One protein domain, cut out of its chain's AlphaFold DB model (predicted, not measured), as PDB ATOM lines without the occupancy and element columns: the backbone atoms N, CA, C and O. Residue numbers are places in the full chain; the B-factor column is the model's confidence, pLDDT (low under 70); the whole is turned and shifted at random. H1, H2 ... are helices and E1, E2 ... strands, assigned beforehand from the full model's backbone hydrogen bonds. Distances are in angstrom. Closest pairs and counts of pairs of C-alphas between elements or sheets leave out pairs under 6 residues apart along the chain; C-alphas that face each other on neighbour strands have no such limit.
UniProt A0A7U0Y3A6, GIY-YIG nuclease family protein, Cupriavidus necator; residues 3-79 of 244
ATOM      1  N   GLU A   3      23.398 -29.592  43.161       98.06
ATOM      2  CA  GLU A   3      24.659 -29.484  42.422       98.06
ATOM      3  C   GLU A   3      24.776 -28.109  41.768       98.06
ATOM      4  O   GLU A   3      23.838 -27.654  41.121       98.06
ATOM      5  N   HIS A   4      25.924 -27.451  41.932       97.94
ATOM      6  CA  HIS A   4      26.203 -26.187  41.254       97.94
ATOM      7  C   HIS A   4      26.682 -26.435  39.819       97.94
ATOM      8  O   HIS A   4      27.672 -27.145  39.609       97.94
ATOM      9  N   THR A   5      26.021 -25.809  38.845       95.75
ATOM     10  CA  THR A   5      26.164 -26.099  37.410       95.75
ATOM     11  C   THR A   5      27.605 -25.989  36.916       95.75
ATOM     12  O   THR A   5      28.084 -26.897  36.229       95.75
ATOM     13  N   THR A   6      28.318 -24.923  37.297       94.19
ATOM     14  CA  THR A   6      29.677 -24.638  36.808       94.19
ATOM     15  C   THR A   6      30.754 -25.379  37.592       94.19
ATOM     16  O   THR A   6      31.633 -25.999  37.008       94.19
ATOM     17  N   SER A   7      30.709 -25.327  38.927       94.62
ATOM     18  CA  SER A   7      31.802 -25.863  39.755       94.62
ATOM     19  C   SER A   7      31.686 -27.356  40.047       94.62
ATOM     20  O   SER A   7      32.614 -27.922  40.617       94.62
ATOM     21  N   LYS A   8      30.539 -27.981  39.739       96.75
ATOM     22  CA  LYS A   8      30.226 -29.396  40.020       96.75
ATOM     23  C   LYS A   8      30.283 -29.796  41.499       96.75
ATOM     24  O   LYS A   8      30.148 -30.979  41.834       96.75
ATOM     25  N   ARG A   9      30.424 -28.807  42.389       97.19
ATOM     26  CA  ARG A   9      30.361 -28.959  43.846       97.19
ATOM     27  C   ARG A   9      28.939 -29.333  44.249       97.19
ATOM     28  O   ARG A   9      27.970 -28.789  43.716       97.19
ATOM     29  N   LYS A  10      28.826 -30.243  45.214       98.00
ATOM     30  CA  LYS A  10      27.552 -30.843  45.624       98.00
ATOM     31  C   LYS A  10      27.213 -30.522  47.074       98.00
ATOM     32  O   LYS A  10      28.090 -30.307  47.908       98.00
ATOM     33  N   TYR A  11      25.919 -30.505  47.361       96.75
ATOM     34  CA  TYR A  11      25.338 -30.521  48.693       96.75
ATOM     35  C   TYR A  11      24.376 -31.700  48.807       96.75
ATOM     36  O   TYR A  11      23.528 -31.932  47.938       96.75
ATOM     37  N   VAL A  12      24.457 -32.414  49.919       95.94
ATOM     38  CA  VAL A  12      23.524 -33.480  50.272       95.94
ATOM     39  C   VAL A  12      22.814 -33.087  51.558       95.94
ATOM     40  O   VAL A  12      23.446 -32.705  52.539       95.94
ATOM     41  N   GLY A  13      21.490 -33.175  51.554       92.38
ATOM     42  CA  GLY A  13      20.674 -32.956  52.739       92.38
ATOM     43  C   GLY A  13      19.495 -33.915  52.751       92.38
ATOM     44  O   GLY A  13      19.006 -34.299  51.688       92.38
ATOM     45  N   LEU A  14      19.035 -34.282  53.944       90.38
ATOM     46  CA  LEU A  14      17.793 -35.030  54.133       90.38
ATOM     47  C   LEU A  14      16.569 -34.104  54.231       90.38
ATOM     48  O   LEU A  14      16.655 -32.973  54.722       90.38
ATOM     49  N   THR A  15      15.413 -34.599  53.788       88.56
ATOM     50  CA  THR A  15      14.115 -33.924  53.916       88.56
ATOM     51  C   THR A  15      12.980 -34.944  54.012       88.56
ATOM     52  O   THR A  15      13.107 -36.060  53.520       88.56
ATOM     53  N   ILE A  16      11.884 -34.556  54.668       85.81
ATOM     54  CA  ILE A  16      10.607 -35.300  54.719       85.81
ATOM     55  C   ILE A  16       9.459 -34.535  54.045       85.81
ATOM     56  O   ILE A  16       8.342 -35.032  53.970       85.81
ATOM     57  N   VAL A  17       9.729 -33.305  53.606       84.56
ATOM     58  CA  VAL A  17       8.854 -32.530  52.718       84.56
ATOM     59  C   VAL A  17       9.341 -32.700  51.282       84.56
ATOM     60  O   VAL A  17      10.444 -33.218  51.078       84.56
ATOM     61  N   SER A  18       8.556 -32.240  50.305       89.25
ATOM     62  CA  SER A  18       8.953 -32.297  48.895       89.25
ATOM     63  C   SER A  18      10.296 -31.596  48.647       89.25
ATOM     64  O   SER A  18      10.739 -30.737  49.424       89.25
ATOM     65  N   ILE A  19      10.969 -31.987  47.567       92.31
ATOM     66  CA  ILE A  19      12.293 -31.462  47.217       92.31
ATOM     67  C   ILE A  19      12.204 -29.977  46.861       92.31
ATOM     68  O   ILE A  19      13.086 -29.206  47.236       92.31
ATOM     69  N   GLU A  20      11.104 -29.561  46.244       93.00
ATOM     70  CA  GLU A  20      10.802 -28.180  45.871       93.00
ATOM     71  C   GLU A  20      10.638 -27.308  47.120       93.00
ATOM     72  O   GLU A  20      11.275 -26.260  47.235       93.00
ATOM     73  N   GLU A  21       9.865 -27.763  48.112       87.94
ATOM     74  CA  GLU A  21       9.702 -27.040  49.378       87.94
ATOM     75  C   GLU A  21      11.022 -26.970  50.154       87.94
ATOM     76  O   GLU A  21      11.364 -25.947  50.757       87.94
ATOM     77  N   ARG A  22      11.811 -28.050  50.131       91.94
ATOM     78  CA  ARG A  22      13.137 -28.050  50.751       91.94
ATOM     79  C   ARG A  22      14.071 -27.051  50.068       91.94
ATOM     80  O   ARG A  22      14.821 -26.363  50.765       91.94
ATOM     81  N   TRP A  23      14.027 -26.970  48.743       94.62
ATOM     82  CA  TRP A  23      14.818 -26.033  47.955       94.62
ATOM     83  C   TRP A  23      14.417 -24.580  48.212       94.62
ATOM     84  O   TRP A  23      15.279 -23.770  48.548       94.62
ATOM     85  N   ARG A  24      13.115 -24.275  48.207       92.50
ATOM     86  CA  ARG A  24      12.578 -22.950  48.555       92.50
ATOM     87  C   ARG A  24      13.106 -22.457  49.907       92.50
ATOM     88  O   ARG A  24      13.610 -21.344  50.009       92.50
ATOM     89  N   ARG A  25      13.116 -23.321  50.930       90.38
ATOM     90  CA  ARG A  25      13.688 -22.999  52.256       90.38
ATOM     91  C   ARG A  25      15.195 -22.750  52.230       90.38
ATOM     92  O   ARG A  25      15.697 -21.994  53.059       90.38
ATOM     93  N   HIS A  26      15.940 -23.417  51.348       93.00
ATOM     94  CA  HIS A  26      17.365 -23.134  51.171       93.00
ATOM     95  C   HIS A  26      17.586 -21.740  50.572       93.00
ATOM     96  O   HIS A  26      18.497 -21.053  51.033       93.00
ATOM     97  N   ILE A  27      16.739 -21.314  49.630       93.50
ATOM     98  CA  ILE A  27      16.771 -19.965  49.042       93.50
ATOM     99  C   ILE A  27      16.460 -18.908  50.110       93.50
ATOM    100  O   ILE A  27      17.298 -18.050  50.364       93.50
ATOM    101  N   GLU A  28      15.350 -19.038  50.843       90.00
ATOM    102  CA  GLU A  28      14.989 -18.091  51.917       90.00
ATOM    103  C   GLU A  28      16.104 -17.954  52.969       90.00
ATOM    104  O   GLU A  28      16.457 -16.862  53.413       90.00
ATOM    105  N   GLN A  29      16.708 -19.076  53.374       87.69
ATOM    106  CA  GLN A  29      17.827 -19.066  54.320       87.69
ATOM    107  C   GLN A  29      19.079 -18.394  53.747       87.69
ATOM    108  O   GLN A  29      19.855 -17.817  54.511       87.69
ATOM    109  N   ALA A  30      19.293 -18.480  52.432       90.38
ATOM    110  CA  ALA A  30      20.379 -17.793  51.748       90.38
ATOM    111  C   ALA A  30      20.154 -16.279  51.661       90.38
ATOM    112  O   ALA A  30      21.136 -15.554  51.537       90.38
ATOM    113  N   GLU A  31      18.926 -15.780  51.800       86.94
ATOM    114  CA  GLU A  31      18.604 -14.343  51.824       86.94
ATOM    115  C   GLU A  31      18.693 -13.737  53.237       86.94
ATOM    116  O   GLU A  31      19.025 -12.565  53.401       86.94
ATOM    117  N   MET A  32      18.503 -14.540  54.288       83.19
ATOM    118  CA  MET A  32      18.599 -14.076  55.679       83.19
ATOM    119  C   MET A  32      19.990 -13.518  56.035       83.19
ATOM    120  O   MET A  32      21.013 -14.098  55.684       83.19
ATOM    121  N   ALA A  33      20.068 -12.458  56.847       68.06
ATOM    122  CA  ALA A  33      21.312 -11.742  57.195       68.06
ATOM    123  C   ALA A  33      22.433 -12.567  57.888       68.06
ATOM    124  O   ALA A  33      23.478 -12.019  58.229       68.06
ATOM    125  N   ARG A  34      22.266 -13.881  58.105       76.06
ATOM    126  CA  ARG A  34      23.213 -14.728  58.844       76.06
ATOM    127  C   ARG A  34      23.677 -15.946  58.040       76.06
ATOM    128  O   ARG A  34      23.033 -16.991  58.061       76.06
ATOM    129  N   ILE A  35      24.860 -15.847  57.432       75.19
ATOM    130  CA  ILE A  35      25.565 -16.987  56.825       75.19
ATOM    131  C   ILE A  35      26.479 -17.636  57.871       75.19
ATOM    132  O   ILE A  35      27.254 -16.956  58.535       75.19
ATOM    133  N   LYS A  36      26.414 -18.968  58.014       70.50
ATOM    134  CA  LYS A  36      27.275 -19.713  58.957       70.50
ATOM    135  C   LYS A  36      28.722 -19.867  58.476       70.50
ATOM    136  O   LYS A  36      29.628 -19.908  59.296       70.50
ATOM    137  N   ASN A  37      28.928 -20.032  57.169       82.75
ATOM    138  CA  ASN A  37      30.244 -20.215  56.552       82.75
ATOM    139  C   ASN A  37      30.206 -19.743  55.087       82.75
ATOM    140  O   ASN A  37      29.281 -20.094  54.356       82.75
ATOM    141  N   PHE A  38      31.212 -18.987  54.643       88.00
ATOM    142  CA  PHE A  38      31.289 -18.426  53.286       88.00
ATOM    143  C   PHE A  38      31.447 -19.474  52.167       88.00
ATOM    144  O   PHE A  38      31.205 -19.171  51.004       88.00
ATOM    145  N   ARG A  39      31.834 -20.712  52.500       89.25
ATOM    146  CA  ARG A  39      31.931 -21.844  51.556       89.25
ATOM    147  C   ARG A  39      30.697 -22.747  51.557       89.25
ATOM    148  O   ARG A  39      30.690 -23.743  50.836       89.25
ATOM    149  N   SER A  40      29.693 -22.428  52.375       92.69
ATOM    150  CA  SER A  40      28.451 -23.199  52.488       92.69
ATOM    151  C   SER A  40      27.540 -23.040  51.274       92.69
ATOM    152  O   SER A  40      27.683 -22.098  50.496       92.69
ATOM    153  N   LEU A  41      26.547 -23.927  51.171       94.50
ATOM    154  CA  LEU A  41      25.500 -23.842  50.152       94.50
ATOM    155  C   LEU A  41      24.811 -22.466  50.142       94.50
ATOM    156  O   LEU A  41      24.672 -21.867  49.088       94.50
ATOM    157  N   HIS A  42      24.413 -21.941  51.305       94.38
ATOM    158  CA  HIS A  42      23.695 -20.660  51.393       94.38
ATOM    159  C   HIS A  42      24.534 -19.482  50.890       94.38
ATOM    160  O   HIS A  42      24.018 -18.596  50.216       94.38
ATOM    161  N   ALA A  43      25.838 -19.490  51.178       93.19
ATOM    162  CA  ALA A  43      26.758 -18.485  50.654       93.19
ATOM    163  C   ALA A  43      26.901 -18.588  49.129       93.19
ATOM    164  O   ALA A  43      26.952 -17.569  48.444       93.19
ATOM    165  N   ALA A  44      26.937 -19.814  48.600       95.12
ATOM    166  CA  ALA A  44      27.029 -20.061  47.168       95.12
ATOM    167  C   ALA A  44      25.751 -19.640  46.424       95.12
ATOM    168  O   ALA A  44      25.865 -18.973  45.403       95.12
ATOM    169  N   ILE A  45      24.565 -19.939  46.968       95.44
ATOM    170  CA  ILE A  45      23.276 -19.472  46.425       95.44
ATOM    171  C   ILE A  45      23.254 -17.944  46.361       95.44
ATOM    172  O   ILE A  45      22.957 -17.384  45.314       95.44
ATOM    173  N   ARG A  46      23.647 -17.257  47.444       93.69
ATOM    174  CA  ARG A  46      23.692 -15.786  47.463       93.69
ATOM    175  C   ARG A  46      24.670 -15.207  46.438       93.69
ATOM    176  O   ARG A  46      24.427 -14.135  45.902       93.69
ATOM    177  N   LYS A  47      25.796 -15.884  46.211       94.12
ATOM    178  CA  LYS A  47      26.847 -15.416  45.301       94.12
ATOM    179  C   LYS A  47      26.504 -15.643  43.829       94.12
ATOM    180  O   LYS A  47      26.861 -14.811  43.005       94.12
ATOM    181  N   HIS A  48      25.916 -16.790  43.505       95.19
ATOM    182  CA  HIS A  48      25.770 -17.256  42.124       95.19
ATOM    183  C   HIS A  48      24.336 -17.210  41.602       95.19
ATOM    184  O   HIS A  48      24.164 -17.331  40.399       95.19
ATOM    185  N   GLY A  49      23.349 -17.031  42.480       96.12
ATOM    186  CA  GLY A  49      21.937 -17.136  42.137       96.12
ATOM    187  C   GLY A  49      21.424 -18.582  42.233       96.12
ATOM    188  O   GLY A  49      22.176 -19.534  41.992       96.12
ATOM    189  N   PRO A  50      20.164 -18.794  42.658       96.75
ATOM    190  CA  PRO A  50      19.571 -20.127  42.774       96.75
ATOM    191  C   PRO A  50      19.438 -20.860  41.428       96.75
ATOM    192  O   PRO A  50      19.458 -22.088  41.405       96.75
ATOM    193  N   GLU A  51      19.347 -20.144  40.312       97.25
ATOM    194  CA  GLU A  51      19.266 -20.689  38.953       97.25
ATOM    195  C   GLU A  51      20.518 -21.472  38.531       97.25
ATOM    196  O   GLU A  51      20.449 -22.323  37.647       97.25
ATOM    197  N   GLN A  52      21.653 -21.251  39.204       97.94
ATOM    198  CA  GLN A  52      22.901 -21.978  38.956       97.94
ATOM    199  C   GLN A  52      22.983 -23.329  39.677       97.94
ATOM    200  O   GLN A  52      24.064 -23.922  39.773       97.94
ATOM    201  N   PHE A  53      21.867 -23.821  40.217       98.06
ATOM    202  CA  PHE A  53      21.814 -25.070  40.965       98.06
ATOM    203  C   PHE A  53      20.744 -26.017  40.425       98.06
ATOM    204  O   PHE A  53      19.599 -25.634  40.200       98.06
ATOM    205  N   HIS A  54      21.109 -27.291  40.300       97.56
ATOM    206  CA  HIS A  54      20.187 -28.378  39.989       97.56
ATOM    207  C   HIS A  54      19.864 -29.178  41.254       97.56
ATOM    208  O   HIS A  54      20.771 -29.569  41.994       97.56
ATOM    209  N   ILE A  55      18.578 -29.436  41.497       97.56
ATOM    210  CA  ILE A  55      18.100 -30.241  42.627       97.56
ATOM    211  C   ILE A  55      17.583 -31.591  42.131       97.56
ATOM    212  O   ILE A  55      16.874 -31.659  41.132       97.56
ATOM    213  N   SER A  56      17.912 -32.668  42.841       96.56
ATOM    214  CA  SER A  56      17.454 -34.018  42.489       96.56
ATOM    215  C   SER A  56      17.298 -34.928  43.705       96.56
ATOM    216  O   SER A  56      17.999 -34.783  44.716       96.56
ATOM    217  N   GLU A  57      16.375 -35.885  43.627       96.88
ATOM    218  CA  GLU A  57      16.289 -36.988  44.585       96.88
ATOM    219  C   GLU A  57      17.360 -38.030  44.259       96.88
ATOM    220  O   GLU A  57      17.518 -38.398  43.100       96.88
ATOM    221  N   ILE A  58      18.090 -38.507  45.267       96.50
ATOM    222  CA  ILE A  58      19.123 -39.543  45.075       96.50
ATOM    223  C   ILE A  58      18.855 -40.813  45.889       96.50
ATOM    224  O   ILE A  58      19.502 -41.829  45.656       96.50
ATOM    225  N   ASP A  59      17.938 -40.758  46.861       95.94
ATOM    226  CA  ASP A  59      17.583 -41.887  47.723       95.94
ATOM    227  C   ASP A  59      16.294 -41.596  48.518       95.94
ATOM    228  O   ASP A  59      15.920 -40.434  48.697       95.94
ATOM    229  N   ARG A  60      15.656 -42.644  49.057       93.75
ATOM    230  CA  ARG A  60      14.456 -42.576  49.914       93.75
ATOM    231  C   ARG A  60      14.644 -43.356  51.210       93.75
ATOM    232  O   ARG A  60      15.362 -44.348  51.258       93.75
ATOM    233  N   GLY A  61      13.962 -42.959  52.279       88.38
ATOM    234  CA  GLY A  61      13.990 -43.677  53.556       88.38
ATOM    235  C   GLY A  61      12.648 -43.620  54.271       88.38
ATOM    236  O   GLY A  61      11.902 -42.661  54.114       88.38
ATOM    237  N   THR A  62      12.353 -44.648  55.065       85.25
ATOM    238  CA  THR A  62      11.096 -44.772  55.826       85.25
ATOM    239  C   THR A  62      11.234 -44.347  57.285       85.25
ATOM    240  O   THR A  62      10.240 -44.097  57.960       85.25
ATOM    241  N   THR A  63      12.466 -44.238  57.791       83.81
ATOM    242  CA  THR A  63      12.746 -43.847  59.174       83.81
ATOM    243  C   THR A  63      13.723 -42.683  59.226       83.81
ATOM    244  O   THR A  63      14.595 -42.528  58.369       83.81
ATOM    245  N   LYS A  64      13.615 -41.879  60.286       81.44
ATOM    246  CA  LYS A  64      14.535 -40.764  60.538       81.44
ATOM    247  C   LYS A  64      15.993 -41.232  60.622       81.44
ATOM    248  O   LYS A  64      16.853 -40.653  59.968       81.44
ATOM    249  N   ALA A  65      16.255 -42.287  61.395       82.88
ATOM    250  CA  ALA A  65      17.599 -42.843  61.549       82.88
ATOM    251  C   ALA A  65      18.156 -43.368  60.213       82.88
ATOM    252  O   ALA A  65      19.328 -43.153  59.905       82.88
ATOM    253  N   GLY A  66      17.302 -43.991  59.391       87.81
ATOM    254  CA  GLY A  66      17.661 -44.429  58.044       87.81
ATOM    255  C   GLY A  66      18.035 -43.262  57.132       87.81
ATOM    256  O   GLY A  66      19.084 -43.307  56.493       87.81
ATOM    257  N   LEU A  67      17.238 -42.189  57.119       90.06
ATOM    258  CA  LEU A  67      17.538 -40.973  56.352       90.06
ATOM    259  C   LEU A  67      18.847 -40.312  56.803       90.06
ATOM    260  O   LEU A  67      19.653 -39.931  55.962       90.06
ATOM    261  N   GLU A  68      19.093 -40.215  58.111       88.75
ATOM    262  CA  GLU A  68      20.345 -39.668  58.652       88.75
ATOM    263  C   GLU A  68      21.558 -40.536  58.280       88.75
ATOM    264  O   GLU A  68      22.630 -40.006  57.990       88.75
ATOM    265  N   SER A  69      21.407 -41.866  58.252       90.12
ATOM    266  CA  SER A  69      22.465 -42.778  57.797       90.12
ATOM    267  C   SER A  69      22.753 -42.630  56.306       90.12
ATOM    268  O   SER A  69      23.916 -42.519  55.916       90.12
ATOM    269  N   LYS A  70      21.704 -42.576  55.480       93.75
ATOM    270  CA  LYS A  70      21.815 -42.379  54.031       93.75
ATOM    271  C   LYS A  70      22.434 -41.026  53.692       93.75
ATOM    272  O   LYS A  70      23.315 -40.963  52.843       93.75
ATOM    273  N   GLU A  71      22.050 -39.959  54.394       94.25
ATOM    274  CA  GLU A  71      22.657 -38.633  54.229       94.25
ATOM    275  C   GLU A  71      24.177 -38.694  54.432       94.25
ATOM    276  O   GLU A  71      24.919 -38.241  53.564       94.25
ATOM    277  N   ARG A  72      24.652 -39.315  55.522       93.12
ATOM    278  CA  ARG A  72      26.095 -39.475  55.782       93.12
ATOM    279  C   ARG A  72      26.801 -40.267  54.680       93.12
ATOM    280  O   ARG A  72      27.870 -39.864  54.229       93.12
ATOM    281  N   GLN A  73      26.201 -41.372  54.236       95.38
ATOM    282  CA  GLN A  73      26.757 -42.209  53.168       95.38
ATOM    283  C   GLN A  73      26.890 -41.432  51.856       95.38
ATOM    284  O   GLN A  73      27.943 -41.471  51.225       95.38
ATOM    285  N   TRP A  74      25.857 -40.683  51.467       97.19
ATOM    286  CA  TRP A  74      25.876 -39.891  50.240       97.19
ATOM    287  C   TRP A  74      26.797 -38.674  50.323       97.19
ATOM    288  O   TRP A  74      27.444 -38.358  49.328       97.19
ATOM    289  N   ILE A  75      26.920 -38.023  51.487       95.88
ATOM    290  CA  ILE A  75      27.909 -36.951  51.697       95.88
ATOM    291  C   ILE A  75      29.323 -37.476  51.443       95.88
ATOM    292  O   ILE A  75      30.081 -36.832  50.721       95.88
ATOM    293  N   ALA A  76      29.659 -38.638  52.011       95.81
ATOM    294  CA  ALA A  76      30.966 -39.261  51.826       95.81
ATOM    295  C   ALA A  76      31.175 -39.721  50.376       95.81
ATOM    296  O   ALA A  76      32.193 -39.407  49.768       95.81
ATOM    297  N   LYS A  77      30.188 -40.411  49.792       97.25
ATOM    298  CA  LYS A  77      30.266 -40.959  48.429       97.25
ATOM    299  C   LYS A  77      30.413 -39.885  47.348       97.25
ATOM    300  O   LYS A  77      31.023 -40.147  46.319       97.25
ATOM    301  N   LEU A  78      29.828 -38.706  47.554       96.69
ATOM    302  CA  LEU A  78      29.832 -37.607  46.583       96.69
ATOM    303  C   LEU A  78      30.878 -36.526  46.883       96.69
ATOM    304  O   LEU A  78      30.849 -35.485  46.229       96.69
ATOM    305  N   ASP A  79      31.737 -36.749  47.882       96.50
ATOM    306  CA  ASP A  79      32.715 -35.774  48.380       96.50
ATOM    307  C   ASP A  79      32.095 -34.380  48.613       96.50
ATOM    308  O   ASP A  79      32.574 -33.330  48.182       96.50
TER     309      ASP A  79
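AT A GLANCE: This is residues 3 to 79 of the 244 residues of the protein "GIY-YIG nuclease family protein" of Cupriavidus necator (UniProt A0A7U0Y3A6). H3, the longest helix, lies toward one end; toward the other, H1 and H2 meet at a corner, with the strand E1 and unnamed residues 3 to 18 running between. The 77 printed residues hold H1, H2, E1 and H3 in that order, mostly helix, with under half of the residues in named elements. The whole is compact, radius of gyration of the C-alphas 12.8 A, and only just elongated, spanning 34 by 23 by 21 A.

HOW THE PARTS SIT: H3, residues 64 to 77, is apart from H1, residues 19 to 31, H2, residues 41 to 48, and E1, residues 53 to 55. H1 touches H2 with residues 26 to 31 alone; the closest C-alphas, of Ala 30 and His 42, are 4.4 A apart. Their lines are only just about perpendicular, at 71 degrees. E1 pairs with no named strand, but residues 3 to 4 pair antiparallel with its residues 53 to 54. In H1, H2 and H3 every O i to N i+4 pair is within hydrogen-bond range.

IN THESE COORDINATES: H3 measures 19.9 A, ending at C-alpha 77 (30.266, -40.959, 48.429). H1 measures 18.8 A from C-alpha 19 (12.293, -31.462, 47.217), H2 10.4 A and E1 6.6 A.

THE WHOLE: The C-alphas farthest apart, of Lys 47 and Thr 62, are 34.9 A apart. The printed part has no cut and no long link between named elements; residue 33 is under pLDDT 70.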